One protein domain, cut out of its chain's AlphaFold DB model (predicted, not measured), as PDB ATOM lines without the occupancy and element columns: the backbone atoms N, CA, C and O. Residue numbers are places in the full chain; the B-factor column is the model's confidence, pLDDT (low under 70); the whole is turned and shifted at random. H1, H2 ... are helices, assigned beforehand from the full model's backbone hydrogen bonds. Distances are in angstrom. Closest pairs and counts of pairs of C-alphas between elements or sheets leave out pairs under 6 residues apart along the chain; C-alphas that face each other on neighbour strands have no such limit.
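AT A GLANCE: This is residues 333 to 467 of the 643 residues of an uncharacterized protein of Burkholderia cenocepacia (UniProt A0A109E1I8). What shape does the model have? It is a rod of helices strung along its length from H1 at one end to H8 at the other, with H5 and H6 packed at a steep slant in its middle. H2 and H3 pack on H5, H7 and H8 pack on the later part of H6, and H1 lies at its end without touching any helix. What is it made of? The printed part has 135 residues with eight named helices, H1 to H8 in chain order, and no named strand: its class is all helix. How large is it? It is compact, with a radius of gyration of the C-alphas of 16.3 A, and spans 58 by 28 by 22 A.

HOW THE PARTS SIT: How do the first helices stand? H1, residues 333 to 342, is close to but not clearly touching H2, residues 347 to 357: the closest C-alphas, of Leu 340 and His 350, are 6.7 A apart. H3, residues 362 to 371, and H4, residues 373 to 376, only just touch, with 3 pairs of C-alphas within 8 A, and only at the corner by their link. What does H5, residues 382 to 394, touch? With residues 382 to 385 alone it touches H2 at a shallow tilt of 12 degrees, the same way, Met 356 and Ile 385 having the closest C-alphas, 6.9 A apart. With residues 388 to 392 alone it touches H3, at a steep tilt of 59 degrees, the closest C-alphas being those of Leu 364 and Asp 389, 6.6 A apart. Which helix is the hub? H6, residues 406 to 423, touches four helices, among them H5 at a steep tilt of 60 degrees, with C-alphas of Val 388 and Leu 410 closest at 6.3 A. H6 also touches H7, residues 426 to 433, closest at C-alphas 420 and 427, 5.9 A, and H8, residues 451 to 466, closest at C-alphas 423 and 458, 7.1 A. Are the backbones formed? Every O i to N i+4 pair is within hydrogen-bond range in H1, H2, H3, H5, H6, H7 and H8; H4 is too short for such a pair.

IN THESE COORDINATES: Where do the helices begin and end? C-alpha 333 of H1 is at (14.840, 25.035, 27.724), and C-alpha 466 of H8 is at (41.335, 50.657, 58.974). Which are longest? H6 measures 25.2 A from first to last C-alpha, H8 22.1 A and H5 18.5 A.

THE WHOLE: Which links are long? H5 to H6, with 11 residues, and H7 to H8, with 17. Where is confidence low? The printed part has no cut, and 42 residues are under 70, among them 333 to 346 and 433 to 450.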
ATOM      1  N   ALA A 333      14.623  25.619  29.055       38.06
ATOM      2  CA  ALA A 333      14.840  25.035  27.724       38.06
ATOM      3  C   ALA A 333      13.628  25.203  26.781       38.06
ATOM      4  O   ALA A 333      13.795  25.314  25.558       38.06
ATOM      5  N   ALA A 334      12.411  25.250  27.335       41.50
ATOM      6  CA  ALA A 334      11.162  25.403  26.585       41.50
ATOM      7  C   ALA A 334      10.884  26.869  26.210       41.50
ATOM      8  O   ALA A 334      10.578  27.154  25.049       41.50
ATOM      9  N   LEU A 335      11.099  27.810  27.142       42.59
ATOM     10  CA  LEU A 335      11.015  29.251  26.881       42.59
ATOM     11  C   LEU A 335      12.061  29.676  25.841       42.59
ATOM     12  O   LEU A 335      11.761  30.451  24.934       42.59
ATOM     13  N   LEU A 336      13.268  29.101  25.901       46.03
ATOM     14  CA  LEU A 336      14.279  29.329  24.875       46.03
ATOM     15  C   LEU A 336      13.926  28.705  23.532       46.03
ATOM     16  O   LEU A 336      14.117  29.360  22.518       46.03
ATOM     17  N   SER A 337      13.387  27.485  23.490       40.59
ATOM     18  CA  SER A 337      12.943  26.888  22.222       40.59
ATOM     19  C   SER A 337      11.837  27.719  21.560       40.59
ATOM     20  O   SER A 337      11.834  27.856  20.338       40.59
ATOM     21  N   ALA A 338      10.956  28.350  22.344       43.47
ATOM     22  CA  ALA A 338       9.926  29.263  21.850       43.47
ATOM     23  C   ALA A 338      10.491  30.623  21.385       43.47
ATOM     24  O   ALA A 338      10.097  31.112  20.326       43.47
ATOM     25  N   VAL A 339      11.461  31.206  22.103       46.22
ATOM     26  CA  VAL A 339      12.168  32.442  21.692       46.22
ATOM     27  C   VAL A 339      13.011  32.215  20.427       46.22
ATOM     28  O   VAL A 339      13.007  33.047  19.519       46.22
ATOM     29  N   LEU A 340      13.674  31.059  20.313       46.62
ATOM     30  CA  LEU A 340      14.438  30.645  19.129       46.62
ATOM     31  C   LEU A 340      13.521  30.330  17.932       46.62
ATOM     32  O   LEU A 340      13.925  30.526  16.784       46.62
ATOM     33  N   ALA A 341      12.284  29.882  18.181       45.00
ATOM     34  CA  ALA A 341      11.273  29.653  17.148       45.00
ATOM     35  C   ALA A 341      10.618  30.952  16.642       45.00
ATOM     36  O   ALA A 341      10.304  31.039  15.453       45.00
ATOM     37  N   PHE A 342      10.448  31.967  17.499       43.66
ATOM     38  CA  PHE A 342       9.828  33.249  17.130       43.66
ATOM     39  C   PHE A 342      10.776  34.211  16.385       43.66
ATOM     40  O   PHE A 342      10.314  34.994  15.558       43.66
ATOM     41  N   GLU A 343      12.097  34.137  16.598       49.06
ATOM     42  CA  GLU A 343      13.087  35.027  15.958       49.06
ATOM     43  C   GLU A 343      13.989  34.328  14.921       49.06
ATOM     44  O   GLU A 343      15.206  34.532  14.870       49.06
ATOM     45  N   LYS A 344      13.408  33.564  13.989       44.72
ATOM     46  CA  LYS A 344      14.151  32.919  12.880       44.72
ATOM     47  C   LYS A 344      14.876  33.899  11.919       44.72
ATOM     48  O   LYS A 344      15.427  33.482  10.903       44.72
ATOM     49  N   HIS A 345      14.906  35.200  12.221       46.62
ATOM     50  CA  HIS A 345      15.441  36.259  11.362       46.62
ATOM     51  C   HIS A 345      16.571  37.112  11.973       46.62
ATOM     52  O   HIS A 345      17.000  38.066  11.323       46.62
ATOM     53  N   ARG A 346      17.120  36.791  13.159       63.31
ATOM     54  CA  ARG A 346      18.268  37.539  13.731       63.31
ATOM     55  C   ARG A 346      19.359  36.636  14.338       63.31
ATOM     56  O   ARG A 346      19.391  36.444  15.552       63.31
ATOM     57  N   PRO A 347      20.330  36.159  13.529       71.44
ATOM     58  CA  PRO A 347      21.436  35.300  13.986       71.44
ATOM     59  C   PRO A 347      22.213  35.843  15.199       71.44
ATOM     60  O   PRO A 347      22.646  35.082  16.059       71.44
ATOM     61  N   ALA A 348      22.343  37.170  15.301       68.00
ATOM     62  CA  ALA A 348      23.061  37.823  16.392       68.00
ATOM     63  C   ALA A 348      22.385  37.657  17.767       68.00
ATOM     64  O   ALA A 348      23.081  37.560  18.775       68.00
ATOM     65  N   VAL A 349      21.048  37.612  17.832       65.44
ATOM     66  CA  VAL A 349      20.316  37.436  19.101       65.44
ATOM     67  C   VAL A 349      20.437  35.991  19.571       65.44
ATOM     68  O   VAL A 349      20.800  35.746  20.720       65.44
ATOM     69  N   HIS A 350      20.248  35.039  18.653       67.81
ATOM     70  CA  HIS A 350      20.424  33.612  18.919       67.81
ATOM     71  C   HIS A 350      21.816  33.305  19.486       67.81
ATOM     72  O   HIS A 350      21.936  32.591  20.479       67.81
ATOM     73  N   GLN A 351      22.878  33.853  18.887       77.62
ATOM     74  CA  GLN A 351      24.243  33.638  19.369       77.62
ATOM     75  C   GLN A 351      24.433  34.144  20.809       77.62
ATOM     76  O   GLN A 351      25.008  33.434  21.632       77.62
ATOM     77  N   ARG A 352      23.914  35.336  21.137       75.38
ATOM     78  CA  ARG A 352      24.003  35.924  22.489       75.38
ATOM     79  C   ARG A 352      23.249  35.095  23.525       75.38
ATOM     80  O   ARG A 352      23.777  34.814  24.595       75.38
ATOM     81  N   VAL A 353      22.041  34.660  23.181       73.62
ATOM     82  CA  VAL A 353      21.212  33.799  24.031       73.62
ATOM     83  C   VAL A 353      21.929  32.476  24.329       73.62
ATOM     84  O   VAL A 353      22.048  32.089  25.492       73.62
ATOM     85  N   SER A 354      22.489  31.813  23.309       74.69
ATOM     86  CA  SER A 354      23.271  30.583  23.501       74.69
ATOM     87  C   SER A 354      24.494  30.800  24.399       74.69
ATOM     88  O   SER A 354      24.795  29.954  25.240       74.69
ATOM     89  N   GLN A 355      25.180  31.938  24.266       76.81
ATOM     90  CA  GLN A 355      26.319  32.284  25.120       76.81
ATOM     91  C   GLN A 355      25.906  32.451  26.588       76.81
ATOM     92  O   GLN A 355      26.576  31.914  27.468       76.81
ATOM     93  N   MET A 356      24.792  33.129  26.866       76.62
ATOM     94  CA  MET A 356      24.317  33.344  28.241       76.62
ATOM     95  C   MET A 356      23.763  32.077  28.886       76.62
ATOM     96  O   MET A 356      23.931  31.893  30.084       76.62
ATOM     97  N   LEU A 357      23.179  31.164  28.111       72.06
ATOM     98  CA  LEU A 357      22.825  29.844  28.631       72.06
ATOM     99  C   LEU A 357      24.033  28.968  28.950       72.06
ATOM    100  O   LEU A 357      23.983  28.161  29.877       72.06
ATOM    101  N   SER A 358      25.110  29.110  28.178       75.06
ATOM    102  CA  SER A 358      26.362  28.397  28.441       75.06
ATOM    103  C   SER A 358      27.126  28.946  29.654       75.06
ATOM    104  O   SER A 358      28.095  28.326  30.099       75.06
ATOM    105  N   ALA A 359      26.695  30.096  30.185       73.12
ATOM    106  CA  ALA A 359      27.252  30.705  31.380       73.12
ATOM    107  C   ALA A 359      27.079  29.784  32.595       73.12
ATOM    108  O   ALA A 359      26.063  29.100  32.753       73.12
ATOM    109  N   LYS A 360      28.081  29.764  33.478       73.81
ATOM    110  CA  LYS A 360      28.025  28.934  34.694       73.81
ATOM    111  C   LYS A 360      27.234  29.612  35.811       73.81
ATOM    112  O   LYS A 360      26.708  28.917  36.680       73.81
ATOM    113  N   SER A 361      27.133  30.938  35.783       72.81
ATOM    114  CA  SER A 361      26.413  31.736  36.768       72.81
ATOM    115  C   SER A 361      24.907  31.473  36.737       72.81
ATOM    116  O   SER A 361      24.241  31.598  35.707       72.81
ATOM    117  N   TYR A 362      24.347  31.139  37.901       72.31
ATOM    118  CA  TYR A 362      22.901  31.015  38.089       72.31
ATOM    119  C   TYR A 362      22.188  32.367  38.030       72.31
ATOM    120  O   TYR A 362      21.083  32.439  37.505       72.31
ATOM    121  N   ALA A 363      22.827  33.442  38.495       69.88
ATOM    122  CA  ALA A 363      22.236  34.777  38.484       69.88
ATOM    123  C   ALA A 363      22.015  35.293  37.053       69.88
ATOM    124  O   ALA A 363      20.949  35.823  36.750       69.88
ATOM    125  N   LEU A 364      22.979  35.078  36.147       76.12
ATOM    126  CA  LEU A 364      22.850  35.522  34.758       76.12
ATOM    127  C   LEU A 364      21.713  34.802  34.019       76.12
ATOM    128  O   LEU A 364      20.944  35.429  33.288       76.12
ATOM    129  N   ARG A 365      21.608  33.486  34.232       77.31
ATOM    130  CA  ARG A 365      20.550  32.645  33.661       77.31
ATOM    131  C   ARG A 365      19.184  32.985  34.255       77.31
ATOM    132  O   ARG A 365      18.252  33.242  33.502       77.31
ATOM    133  N   GLY A 366      19.118  33.154  35.576       68.94
ATOM    134  CA  GLY A 366      17.914  33.575  36.288       68.94
ATOM    135  C   GLY A 366      17.366  34.924  35.816       68.94
ATOM    136  O   GLY A 366      16.169  35.028  35.565       68.94
ATOM    137  N   SER A 367      18.212  35.942  35.614       72.00
ATOM    138  CA  SER A 367      17.761  37.237  35.075       72.00
ATOM    139  C   SER A 367      17.271  37.138  33.631       72.00
ATOM    140  O   SER A 367      16.248  37.729  33.289       72.00
ATOM    141  N   LEU A 368      17.954  36.367  32.779       72.75
ATOM    142  CA  LEU A 368      17.495  36.133  31.409       72.75
ATOM    143  C   LEU A 368      16.156  35.376  31.383       72.75
ATOM    144  O   LEU A 368      15.278  35.730  30.600       72.75
ATOM    145  N   ALA A 369      15.977  34.380  32.252       64.62
ATOM    146  CA  ALA A 369      14.732  33.629  32.385       64.62
ATOM    147  C   ALA A 369      13.585  34.502  32.922       64.62
ATOM    148  O   ALA A 369      12.466  34.432  32.414       64.62
ATOM    149  N   ALA A 370      13.862  35.358  33.910       62.53
ATOM    150  CA  ALA A 370      12.868  36.233  34.527       62.53
ATOM    151  C   ALA A 370      12.389  37.354  33.592       62.53
ATOM    152  O   ALA A 370      11.206  37.694  33.600       62.53
ATOM    153  N   TYR A 371      13.294  37.937  32.799       64.75
ATOM    154  CA  TYR A 371      13.011  39.149  32.020       64.75
ATOM    155  C   TYR A 371      12.982  38.936  30.497       64.75
ATOM    156  O   TYR A 371      12.572  39.844  29.776       64.75
ATOM    157  N   GLY A 372      13.383  37.770  29.982       74.19
ATOM    158  CA  GLY A 372      13.323  37.423  28.558       74.19
ATOM    159  C   GLY A 372      14.188  38.311  27.649       74.19
ATOM    160  O   GLY A 372      15.230  38.825  28.047       74.19
ATOM    161  N   LEU A 373      13.752  38.520  26.398       65.25
ATOM    162  CA  LEU A 373      14.433  39.399  25.429       65.25
ATOM    163  C   LEU A 373      14.632  40.853  25.907       65.25
ATOM    164  O   LEU A 373      15.685  41.413  25.596       65.25
ATOM    165  N   PRO A 374      13.706  41.479  26.667       70.94
ATOM    166  CA  PRO A 374      13.951  42.777  27.300       70.94
ATOM    167  C   PRO A 374      15.241  42.846  28.130       70.94
ATOM    168  O   PRO A 374      15.882  43.901  28.171       70.94
ATOM    169  N   PHE A 375      15.685  41.725  28.713       75.69
ATOM    170  CA  PHE A 375      16.974  41.651  29.404       75.69
ATOM    171  C   PHE A 375      18.149  41.926  28.465       75.69
ATOM    172  O   PHE A 375      19.131  42.552  28.851       75.69
ATOM    173  N   LEU A 376      18.044  41.493  27.210       74.75
ATOM    174  CA  LEU A 376      19.098  41.591  26.199       74.75
ATOM    175  C   LEU A 376      19.083  42.910  25.425       74.75
ATOM    176  O   LEU A 376      19.708  43.019  24.366       74.75
ATOM    177  N   THR A 377      18.359  43.910  25.920       72.12
ATOM    178  CA  THR A 377      18.323  45.230  25.294       72.12
ATOM    179  C   THR A 377      19.722  45.861  25.278       72.12
ATOM    180  O   THR A 377      20.448  45.858  26.270       72.12
ATOM    181  N   GLY A 378      20.116  46.388  24.112       68.38
ATOM    182  CA  GLY A 378      21.415  47.034  23.889       68.38
ATOM    183  C   GLY A 378      22.417  46.231  23.045       68.38
ATOM    184  O   GLY A 378      22.176  45.110  22.588       68.38
ATOM    185  N   ASN A 379      23.573  46.849  22.796       72.56
ATOM    186  CA  ASN A 379      24.698  46.218  22.107       72.56
ATOM    187  C   ASN A 379      25.552  45.452  23.114       72.56
ATOM    188  O   ASN A 379      26.486  46.005  23.679       72.56
ATOM    189  N   ILE A 380      25.206  44.183  23.327       78.25
ATOM    190  CA  ILE A 380      25.921  43.291  24.241       78.25
ATOM    191  C   ILE A 380      27.011  42.545  23.471       78.25
ATOM    192  O   ILE A 380      26.709  41.816  22.516       78.25
ATOM    193  N   ALA A 381      28.265  42.710  23.882       84.00
ATOM    194  CA  ALA A 381      29.396  41.980  23.327       84.00
ATOM    195  C   ALA A 381      29.718  40.725  24.160       84.00
ATOM    196  O   ALA A 381      29.663  40.727  25.386       84.00
ATOM    197  N   GLU A 382      30.129  39.641  23.502       82.94
ATOM    198  CA  GLU A 382      30.493  38.375  24.161       82.94
ATOM    199  C   GLU A 382      31.554  38.513  25.283       82.94
ATOM    200  O   GLU A 382      31.407  37.866  26.325       82.94
ATOM    201  N   PRO A 383      32.606  39.353  25.157       89.31
ATOM    202  CA  PRO A 383      33.541  39.588  26.258       89.31
ATOM    203  C   PRO A 383      32.878  40.176  27.510       89.31
ATOM    204  O   PRO A 383      33.316  39.887  28.621       89.31
ATOM    205  N   GLU A 384      31.818  40.970  27.347       91.12
ATOM    206  CA  GLU A 384      31.072  41.567  28.458       91.12
ATOM    207  C   GLU A 384      30.243  40.507  29.184       91.12
ATOM    208  O   GLU A 384      30.255  40.465  30.412       91.12
ATOM    209  N   ILE A 385      29.611  39.595  28.436       85.44
ATOM    210  CA  ILE A 385      28.906  38.428  28.992       85.44
ATOM    211  C   ILE A 385      29.865  37.589  29.834       85.44
ATOM    212  O   ILE A 385      29.575  37.307  30.994       85.44
ATOM    213  N   ARG A 386      31.041  37.247  29.291       85.88
ATOM    214  CA  ARG A 386      32.063  36.485  30.029       85.88
ATOM    215  C   ARG A 386      32.550  37.202  31.282       85.88
ATOM    216  O   ARG A 386      32.822  36.552  32.287       85.88
ATOM    217  N   MET A 387      32.693  38.524  31.221       92.75
ATOM    218  CA  MET A 387      33.109  39.325  32.368       92.75
ATOM    219  C   MET A 387      32.066  39.271  33.487       92.75
ATOM    220  O   MET A 387      32.437  39.043  34.636       92.75
ATOM    221  N   VAL A 388      30.787  39.451  33.149       90.31
ATOM    222  CA  VAL A 388      29.675  39.385  34.107       90.31
ATOM    223  C   VAL A 388      29.520  37.969  34.665       90.31
ATOM    224  O   VAL A 388      29.458  37.812  35.877       90.31
ATOM    225  N   ASP A 389      29.544  36.936  33.818       87.81
ATOM    226  CA  ASP A 389      29.459  35.532  34.246       87.81
ATOM    227  C   ASP A 389      30.579  35.171  35.228       87.81
ATOM    228  O   ASP A 389      30.322  34.660  36.316       87.81
ATOM    229  N   LYS A 390      31.828  35.513  34.885       89.56
ATOM    230  CA  LYS A 390      32.976  35.281  35.765       89.56
ATOM    231  C   LYS A 390      32.828  36.022  37.093       89.56
ATOM    232  O   LYS A 390      33.114  35.440  38.131       89.56
ATOM    233  N   PHE A 391      32.401  37.282  37.057       91.56
ATOM    234  CA  PHE A 391      32.205  38.078  38.266       91.56
ATOM    235  C   PHE A 391      31.129  37.468  39.170       91.56
ATOM    236  O   PHE A 391      31.371  37.267  40.351       91.56
ATOM    237  N   LEU A 392      29.982  37.083  38.613       86.81
ATOM    238  CA  LEU A 392      28.904  36.447  39.371       86.81
ATOM    239  C   LEU A 392      29.276  35.046  39.884       86.81
ATOM    240  O   LEU A 392      28.752  34.618  40.901       86.81
ATOM    241  N   ALA A 393      30.160  34.321  39.196       83.88
ATOM    242  CA  ALA A 393      30.684  33.046  39.691       83.88
ATOM    243  C   ALA A 393      31.661  33.222  40.868       83.88
ATOM    244  O   ALA A 393      31.832  32.302  41.665       83.88
ATOM    245  N   GLU A 394      32.321  34.380  40.957       83.75
ATOM    246  CA  GLU A 394      33.159  34.775  42.095       83.75
ATOM    247  C   GLU A 394      32.308  35.325  43.260       83.75
ATOM    248  O   GLU A 394      32.729  35.204  44.408       83.75
ATOM    249  N   HIS A 395      31.119  35.866  42.959       85.38
ATOM    250  CA  HIS A 395      30.271  36.658  43.856       85.38
ATOM    251  C   HIS A 395      28.781  36.293  43.722       85.38
ATOM    252  O   HIS A 395      27.954  37.095  43.275       85.38
ATOM    253  N   ASP A 396      28.431  35.051  44.062       80.44
ATOM    254  CA  ASP A 396      27.092  34.493  43.818       80.44
ATOM    255  C   ASP A 396      25.996  35.029  44.756       80.44
ATOM    256  O   ASP A 396      24.811  34.885  44.456       80.44
ATOM    257  N   GLN A 397      26.386  35.689  45.852       78.69
ATOM    258  CA  GLN A 397      25.477  36.316  46.815       78.69
ATOM    259  C   GLN A 397      25.040  37.729  46.408       78.69
ATOM    260  O   GLN A 397      24.160  38.303  47.048       78.69
ATOM    261  N   LEU A 398      25.627  38.320  45.361       81.75
ATOM    262  CA  LEU A 398      25.245  39.665  44.944       81.75
ATOM    263  C   LEU A 398      23.807  39.688  44.394       81.75
ATOM    264  O   LEU A 398      23.477  38.919  43.483       81.75
ATOM    265  N   PRO A 399      22.958  40.639  44.824       77.12
ATOM    266  CA  PRO A 399      21.561  40.722  44.396       77.12
ATOM    267  C   PRO A 399      21.405  41.354  42.996       77.12
ATOM    268  O   PRO A 399      20.433  42.045  42.699       77.12
ATOM    269  N   LEU A 400      22.353  41.103  42.083       79.31
ATOM    270  CA  LEU A 400      22.335  41.623  40.708       79.31
ATOM    271  C   LEU A 400      21.206  41.020  39.861       79.31
ATOM    272  O   LEU A 400      20.908  41.527  38.782       79.31
ATOM    273  N   HIS A 401      20.552  39.964  40.345       73.19
ATOM    274  CA  HIS A 401      19.454  39.324  39.634       73.19
ATOM    275  C   HIS A 401      18.191  40.198  39.538       73.19
ATOM    276  O   HIS A 401      17.362  39.954  38.663       73.19
ATOM    277  N   HIS A 402      18.065  41.242  40.368       72.06
ATOM    278  CA  HIS A 402      16.968  42.220  40.317       72.06
ATOM    279  C   HIS A 402      17.093  43.248  39.177       72.06
ATOM    280  O   HIS A 402      16.196  44.069  38.969       72.06
ATOM    281  N   LEU A 403      18.207  43.236  38.439       78.00
ATOM    282  CA  LEU A 403      18.450  44.151  37.329       78.00
ATOM    283  C   LEU A 403      17.682  43.696  36.090       78.00
ATOM    284  O   LEU A 403      17.854  42.580  35.605       78.00
ATOM    285  N   ARG A 404      16.847  44.592  35.553       75.94
ATOM    286  CA  ARG A 404      15.913  44.287  34.457       75.94
ATOM    287  C   ARG A 404      16.595  44.138  33.099       75.94
ATOM    288  O   ARG A 404      15.999  43.582  32.182       75.94
ATOM    289  N   THR A 405      17.815  44.656  32.952       83.81
ATOM    290  CA  THR A 405      18.590  44.594  31.707       83.81
ATOM    291  C   THR A 405      20.029  44.160  31.960       83.81
ATOM    292  O   THR A 405      20.634  44.487  32.984       83.81
ATOM    293  N   PHE A 406      20.618  43.472  30.987       86.31
ATOM    294  CA  PHE A 406      22.022  43.093  31.014       86.31
ATOM    295  C   PHE A 406      22.931  44.325  30.988       86.31
ATOM    296  O   PHE A 406      23.981  44.312  31.617       86.31
ATOM    297  N   ALA A 407      22.528  45.411  30.316       84.75
ATOM    298  CA  ALA A 407      23.275  46.668  30.323       84.75
ATOM    299  C   ALA A 407      23.437  47.231  31.748       84.75
ATOM    300  O   ALA A 407      24.548  47.588  32.134       84.75
ATOM    301  N   GLN A 408      22.366  47.224  32.552       84.06
ATOM    302  CA  GLN A 408      22.422  47.617  33.967       84.06
ATOM    303  C   GLN A 408      23.337  46.689  34.773       84.06
ATOM    304  O   GLN A 408      24.154  47.154  35.562       84.06
ATOM    305  N   MET A 409      23.238  45.376  34.550       87.75
ATOM    306  CA  MET A 409      24.101  44.394  35.214       87.75
ATOM    307  C   MET A 409      25.574  44.602  34.871       87.75
ATOM    308  O   MET A 409      26.430  44.615  35.751       87.75
ATOM    309  N   LEU A 410      25.869  44.831  33.598       90.00
ATOM    310  CA  LEU A 410      27.204  45.128  33.113       90.00
ATOM    311  C   LEU A 410      27.757  46.420  33.725       90.00
ATOM    312  O   LEU A 410      28.928  46.463  34.109       90.00
ATOM    313  N   GLU A 411      26.943  47.467  33.817       87.69
ATOM    314  CA  GLU A 411      27.328  48.738  34.425       87.69
ATOM    315  C   GLU A 411      27.624  48.586  35.921       87.69
ATOM    316  O   GLU A 411      28.674  49.043  36.379       87.69
ATOM    317  N   ALA A 412      26.776  47.856  36.651       87.44
ATOM    318  CA  ALA A 412      26.987  47.542  38.061       87.44
ATOM    319  C   ALA A 412      28.289  46.755  38.283       87.44
ATOM    320  O   ALA A 412      29.111  47.143  39.114       87.44
ATOM    321  N   VAL A 413      28.544  45.711  37.485       91.38
ATOM    322  CA  VAL A 413      29.799  44.938  37.549       91.38
ATOM    323  C   VAL A 413      31.012  45.818  37.236       91.38
ATOM    324  O   VAL A 413      32.031  45.741  37.924       91.38
ATOM    325  N   ARG A 414      30.928  46.682  36.218       92.62
ATOM    326  CA  ARG A 414      32.013  47.619  35.876       92.62
ATOM    327  C   ARG A 414      32.298  48.598  37.004       92.62
ATOM    328  O   ARG A 414      33.461  48.909  37.241       92.62
ATOM    329  N   LEU A 415      31.259  49.102  37.656       89.75
ATOM    330  CA  LEU A 415      31.403  50.021  38.770       89.75
ATOM    331  C   LEU A 415      32.027  49.333  39.983       89.75
ATOM    332  O   LEU A 415      33.013  49.844  40.505       89.75
ATOM    333  N   LEU A 416      31.546  48.145  40.357       90.56
ATOM    334  CA  LEU A 416      32.147  47.349  41.429       90.56
ATOM    335  C   LEU A 416      33.627  47.072  41.145       90.56
ATOM    336  O   LEU A 416      34.459  47.334  41.999       90.56
ATOM    337  N   ARG A 417      33.996  46.684  39.915       93.00
ATOM    338  CA  ARG A 417      35.408  46.508  39.517       93.00
ATOM    339  C   ARG A 417      36.242  47.794  39.612       93.00
ATOM    340  O   ARG A 417      37.430  47.713  39.919       93.00
ATOM    341  N   ARG A 418      35.668  48.972  39.328       93.62
ATOM    342  CA  ARG A 418      36.362  50.261  39.531       93.62
ATOM    343  C   ARG A 418      36.583  50.528  41.015       93.62
ATOM    344  O   ARG A 418      37.701  50.845  41.404       93.62
ATOM    345  N   LEU A 419      35.558  50.329  41.839       89.62
ATOM    346  CA  LEU A 419      35.668  50.500  43.285       89.62
ATOM    347  C   LEU A 419      36.643  49.487  43.904       89.62
ATOM    348  O   LEU A 419      37.448  49.870  44.743       89.62
ATOM    349  N   GLU A 420      36.673  48.236  43.435       91.06
ATOM    350  CA  GLU A 420      37.674  47.239  43.851       91.06
ATOM    351  C   GLU A 420      39.109  47.708  43.589       91.06
ATOM    352  O   GLU A 420      40.015  47.384  44.355       91.06
ATOM    353  N   LYS A 421      39.334  48.449  42.500       91.88
ATOM    354  CA  LYS A 421      40.653  48.991  42.160       91.88
ATOM    355  C   LYS A 421      41.050  50.139  43.088       91.88
ATOM    356  O   LYS A 421      42.220  50.234  43.446       91.88
ATOM    357  N   ASP A 422      40.091  50.989  43.438       90.81
ATOM    358  CA  ASP A 422      40.340  52.205  44.214       90.81
ATOM    359  C   ASP A 422      40.413  51.919  45.725       90.81
ATOM    360  O   ASP A 422      41.236  52.505  46.421       90.81
ATOM    361  N   TYR A 423      39.601  50.980  46.218       86.44
ATOM    362  CA  TYR A 423      39.432  50.693  47.647       86.44
ATOM    363  C   TYR A 423      39.907  49.295  48.059       86.44
ATOM    364  O   TYR A 423      40.212  49.063  49.227       86.44
ATOM    365  N   GLY A 424      39.990  48.353  47.119       87.69
ATOM    366  CA  GLY A 424      40.303  46.949  47.375       87.69
ATOM    367  C   GLY A 424      39.090  46.023  47.228       87.69
ATOM    368  O   GLY A 424      37.935  46.442  47.204       87.69
ATOM    369  N   ARG A 425      39.354  44.715  47.147       86.19
ATOM    370  CA  ARG A 425      38.336  43.676  46.885       86.19
ATOM    371  C   ARG A 425      37.252  43.537  47.953       86.19
ATOM    372  O   ARG A 425      36.199  42.965  47.684       86.19
ATOM    373  N   TRP A 426      37.480  44.083  49.145       83.94
ATOM    374  CA  TRP A 426      36.492  44.059  50.218       83.94
ATOM    375  C   TRP A 426      35.201  44.801  49.854       83.94
ATOM    376  O   TRP A 426      34.160  44.461  50.406       83.94
ATOM    377  N   VAL A 427      35.239  45.748  48.905       87.44
ATOM    378  CA  VAL A 427      34.043  46.473  48.446       87.44
ATOM    379  C   VAL A 427      32.956  45.513  47.979       87.44
ATOM    380  O   VAL A 427      31.795  45.673  48.348       87.44
ATOM    381  N   THR A 428      33.322  44.490  47.205       86.69
ATOM    382  CA  THR A 428      32.353  43.520  46.685       86.69
ATOM    383  C   THR A 428      31.799  42.644  47.802       86.69
ATOM    384  O   THR A 428      30.592  42.450  47.873       86.69
ATOM    385  N   GLY A 429      32.646  42.214  48.744       80.44
ATOM    386  CA  GLY A 429      32.189  41.492  49.935       80.44
ATOM    387  C   GLY A 429      31.238  42.327  50.796       80.44
ATOM    388  O   GLY A 429      30.235  41.815  51.289       80.44
ATOM    389  N   CYS A 430      31.488  43.633  50.926       77.38
ATOM    390  CA  CYS A 430      30.546  44.552  51.556       77.38
ATOM    391  C   CYS A 430      29.238  44.642  50.767       77.38
ATOM    392  O   CYS A 430      28.188  44.589  51.390       77.38
ATOM    393  N   ALA A 431      29.278  44.724  49.436       79.75
ATOM    394  CA  ALA A 431      28.080  44.715  48.587       79.75
ATOM    395  C   ALA A 431      27.252  43.422  48.694       79.75
ATOM    396  O   ALA A 431      26.048  43.466  48.459       79.75
ATOM    397  N   GLU A 432      27.874  42.297  49.061       78.81
ATOM    398  CA  GLU A 432      27.190  41.028  49.349       78.81
ATOM    399  C   GLU A 432      26.562  40.987  50.751       78.81
ATOM    400  O   GLU A 432      25.472  40.449  50.914       78.81
ATOM    401  N   THR A 433      27.264  41.493  51.775       69.50
ATOM    402  CA  THR A 433      26.860  41.322  53.191       69.50
ATOM    403  C   THR A 433      26.064  42.473  53.758       69.50
ATOM    404  O   THR A 433      25.140  42.261  54.541       69.50
ATOM    405  N   TYR A 434      26.448  43.699  53.429       61.28
ATOM    406  CA  TYR A 434      25.584  44.816  53.725       61.28
ATOM    407  C   TYR A 434      24.433  44.696  52.739       61.28
ATOM    408  O   TYR A 434      24.671  44.596  51.536       61.28
ATOM    409  N   GLU A 435      23.196  44.747  53.239       53.59
ATOM    410  CA  GLU A 435      22.047  45.215  52.465       53.59
ATOM    411  C   GLU A 435      22.355  46.648  52.046       53.59
ATOM    412  O   GLU A 435      21.833  47.637  52.561       53.59
ATOM    413  N   LEU A 436      23.320  46.792  51.154       52.41
ATOM    414  CA  LEU A 436      23.599  48.021  50.511       52.41
ATOM    415  C   LEU A 436      22.341  48.239  49.685       52.41
ATOM    416  O   LEU A 436      22.219  47.798  48.545       52.41
ATOM    417  N   GLU A 437      21.453  49.053  50.252       51.69
ATOM    418  CA  GLU A 437      20.433  49.869  49.590       51.69
ATOM    419  C   GLU A 437      21.014  50.687  48.404       51.69
ATOM    420  O   GLU A 437      20.405  51.628  47.914       51.69
ATOM    421  N   LEU A 438      22.253  50.414  47.981       52.31
ATOM    422  CA  LEU A 438      22.868  50.797  46.723       52.31
ATOM    423  C   LEU A 438      22.206  50.126  45.518       52.31
ATOM    424  O   LEU A 438      22.208  50.738  44.456       52.31
ATOM    425  N   LEU A 439      21.679  48.901  45.665       52.91
ATOM    426  CA  LEU A 439      21.037  48.152  44.570       52.91
ATOM    427  C   LEU A 439      19.504  48.122  44.665       52.91
ATOM    428  O   LEU A 439      18.835  47.815  43.679       52.91
ATOM    429  N   HIS A 440      18.943  48.478  45.823       47.62
ATOM    430  CA  HIS A 440      17.501  48.587  46.014       47.62
ATOM    431  C   HIS A 440      17.057  50.052  45.962       47.62
ATOM    432  O   HIS A 440      17.129  50.766  46.957       47.62
ATOM    433  N   GLU A 441      16.509  50.475  44.820       48.84
ATOM    434  CA  GLU A 441      15.447  51.483  44.805       48.84
ATOM    435  C   GLU A 441      14.268  50.984  43.953       48.84
ATOM    436  O   GLU A 441      14.397  50.533  42.811       48.84
ATOM    437  N   VAL A 442      13.101  51.012  44.592       43.19
ATOM    438  CA  VAL A 442      11.786  50.618  44.091       43.19
ATOM    439  C   VAL A 442      11.420  51.505  42.891       43.19
ATOM    440  O   VAL A 442      11.482  52.724  42.992       43.19
ATOM    441  N   ASN A 443      10.976  50.893  41.785       42.03
ATOM    442  CA  ASN A 443      10.484  51.523  40.538       42.03
ATOM    443  C   ASN A 443      11.490  51.833  39.408       42.03
ATOM    444  O   ASN A 443      11.164  52.605  38.512       42.03
ATOM    445  N   GLY A 444      12.645  51.168  39.343       45.53
ATOM    446  CA  GLY A 444      13.367  51.005  38.066       45.53
ATOM    447  C   GLY A 444      14.097  52.236  37.509       45.53
ATOM    448  O   GLY A 444      14.679  52.141  36.430       45.53
ATOM    449  N   GLU A 445      14.151  53.344  38.245       46.25
ATOM    450  CA  GLU A 445      15.041  54.475  37.977       46.25
ATOM    451  C   GLU A 445      15.976  54.630  39.185       46.25
ATOM    452  O   GLU A 445      15.480  54.790  40.293       46.25
ATOM    453  N   ARG A 446      17.304  54.596  38.959       50.22
ATOM    454  CA  ARG A 446      18.425  54.686  39.942       50.22
ATOM    455  C   ARG A 446      19.035  53.385  40.481       50.22
ATOM    456  O   ARG A 446      19.398  53.310  41.649       50.22
ATOM    457  N   ILE A 447      19.278  52.380  39.639       47.88
ATOM    458  CA  ILE A 447      19.944  51.150  40.128       47.88
ATOM    459  C   ILE A 447      21.474  51.276  40.294       47.88
ATOM    460  O   ILE A 447      22.184  50.328  40.605       47.88
ATOM    461  N   LEU A 448      21.997  52.487  40.182       52.94
ATOM    462  CA  LEU A 448      23.218  52.873  40.860       52.94
ATOM    463  C   LEU A 448      22.889  54.221  41.493       52.94
ATOM    464  O   LEU A 448      22.549  55.165  40.774       52.94
ATOM    465  N   LYS A 449      22.983  54.347  42.824       55.00
ATOM    466  CA  LYS A 449      23.246  55.681  43.384       55.00
ATOM    467  C   LYS A 449      24.446  56.236  42.614       55.00
ATOM    468  O   LYS A 449      25.317  55.454  42.229       55.00
ATOM    469  N   ASP A 450      24.450  57.535  42.322       69.38
ATOM    470  CA  ASP A 450      25.538  58.151  41.559       69.38
ATOM    471  C   ASP A 450      26.899  57.642  42.091       69.38
ATOM    472  O   ASP A 450      27.053  57.442  43.300       69.38
ATOM    473  N   GLU A 451      27.854  57.361  41.196       83.12
ATOM    474  CA  GLU A 451      29.166  56.797  41.551       83.12
ATOM    475  C   GLU A 451      29.829  57.551  42.721       83.12
ATOM    476  O   GLU A 451      30.499  56.925  43.543       83.12
ATOM    477  N   ALA A 452      29.590  58.857  42.869       84.19
ATOM    478  CA  ALA A 452      30.069  59.639  44.002       84.19
ATOM    479  C   ALA A 452      29.455  59.206  45.345       84.19
ATOM    480  O   ALA A 452      30.181  59.091  46.328       84.19
ATOM    481  N   THR A 453      28.162  58.878  45.401       80.44
ATOM    482  CA  THR A 453      27.520  58.339  46.615       80.44
ATOM    483  C   THR A 453      28.113  56.983  47.006       80.44
ATOM    484  O   THR A 453      28.303  56.680  48.184       80.44
ATOM    485  N   LEU A 454      28.416  56.147  46.012       79.50
ATOM    486  CA  LEU A 454      29.072  54.858  46.220       79.50
ATOM    487  C   LEU A 454      30.490  55.017  46.756       79.50
ATOM    488  O   LEU A 454      30.857  54.338  47.713       79.50
ATOM    489  N   ARG A 455      31.258  55.938  46.172       87.38
ATOM    490  CA  ARG A 455      32.596  56.304  46.641       87.38
ATOM    491  C   ARG A 455      32.559  56.838  48.063       87.38
ATOM    492  O   ARG A 455      33.285  56.318  48.892       87.38
ATOM    493  N   GLN A 456      31.629  57.738  48.377       86.69
ATOM    494  CA  GLN A 456      31.445  58.249  49.734       86.69
ATOM    495  C   GLN A 456      31.199  57.113  50.739       86.69
ATOM    496  O   GLN A 456      31.850  57.060  51.777       86.69
ATOM    497  N   LYS A 457      30.308  56.161  50.426       83.88
ATOM    498  CA  LYS A 457      30.104  54.988  51.292       83.88
ATOM    499  C   LYS A 457      31.358  54.119  51.399       83.88
ATOM    500  O   LYS A 457      31.634  53.589  52.470       83.88
ATOM    501  N   CYS A 458      32.113  53.958  50.314       86.25
ATOM    502  CA  CYS A 458      33.386  53.242  50.357       86.25
ATOM    503  C   CYS A 458      34.411  53.981  51.224       86.25
ATOM    504  O   CYS A 458      35.107  53.325  51.988       86.25
ATOM    505  N   ASP A 459      34.474  55.313  51.183       88.19
ATOM    506  CA  ASP A 459      35.337  56.125  52.047       88.19
ATOM    507  C   ASP A 459      34.952  55.939  53.524       88.19
ATOM    508  O   ASP A 459      35.804  55.651  54.363       88.19
ATOM    509  N   GLU A 460      33.655  56.015  53.840       86.94
ATOM    510  CA  GLU A 460      33.124  55.796  55.193       86.94
ATOM    511  C   GLU A 460      33.459  54.392  55.718       86.94
ATOM    512  O   GLU A 460      33.926  54.240  56.850       86.94
ATOM    513  N   ILE A 461      33.272  53.358  54.890       85.88
ATOM    514  CA  ILE A 461      33.612  51.980  55.264       85.88
ATOM    515  C   ILE A 461      35.130  51.797  55.337       85.88
ATOM    516  O   ILE A 461      35.592  51.077  56.212       85.88
ATOM    517  N   SER A 462      35.924  52.464  54.495       88.06
ATOM    518  CA  SER A 462      37.395  52.382  54.537       88.06
ATOM    519  C   SER A 462      37.935  52.817  55.894       88.06
ATOM    520  O   SER A 462      38.801  52.146  56.454       88.06
ATOM    521  N   VAL A 463      37.359  53.872  56.476       89.25
ATOM    522  CA  VAL A 463      37.700  54.318  57.835       89.25
ATOM    523  C   VAL A 463      37.408  53.224  58.868       89.25
ATOM    524  O   VAL A 463      38.223  52.985  59.758       89.25
ATOM    525  N   ASP A 464      36.279  52.519  58.754       86.81
ATOM    526  CA  ASP A 464      35.969  51.376  59.627       86.81
ATOM    527  C   ASP A 464      36.848  50.144  59.334       86.81
ATOM    528  O   ASP A 464      37.184  49.385  60.243       86.81
ATOM    529  N   MET A 465      37.281  49.959  58.087       88.25
ATOM    530  CA  MET A 465      38.180  48.876  57.689       88.25
ATOM    531  C   MET A 465      39.580  49.058  58.265       88.25
ATOM    532  O   MET A 465      40.189  48.074  58.685       88.25
ATOM    533  N   GLU A 466      40.062  50.296  58.344       91.81
ATOM    534  CA  GLU A 466      41.335  50.657  58.974       91.81
ATOM    535  C   GLU A 466      41.226  50.823  60.495       91.81
ATOM    536  O   GLU A 466      42.242  50.881  61.196       91.81
ATOM    537  N   ARG A 467      40.002  50.859  61.038       92.38
ATOM    538  CA  ARG A 467      39.764  50.977  62.476       92.38
ATOM    539  C   ARG A 467      40.420  49.813  63.211       92.38
ATOM    540  O   ARG A 467      40.112  48.638  62.999       92.38
TER     541      ARG A 467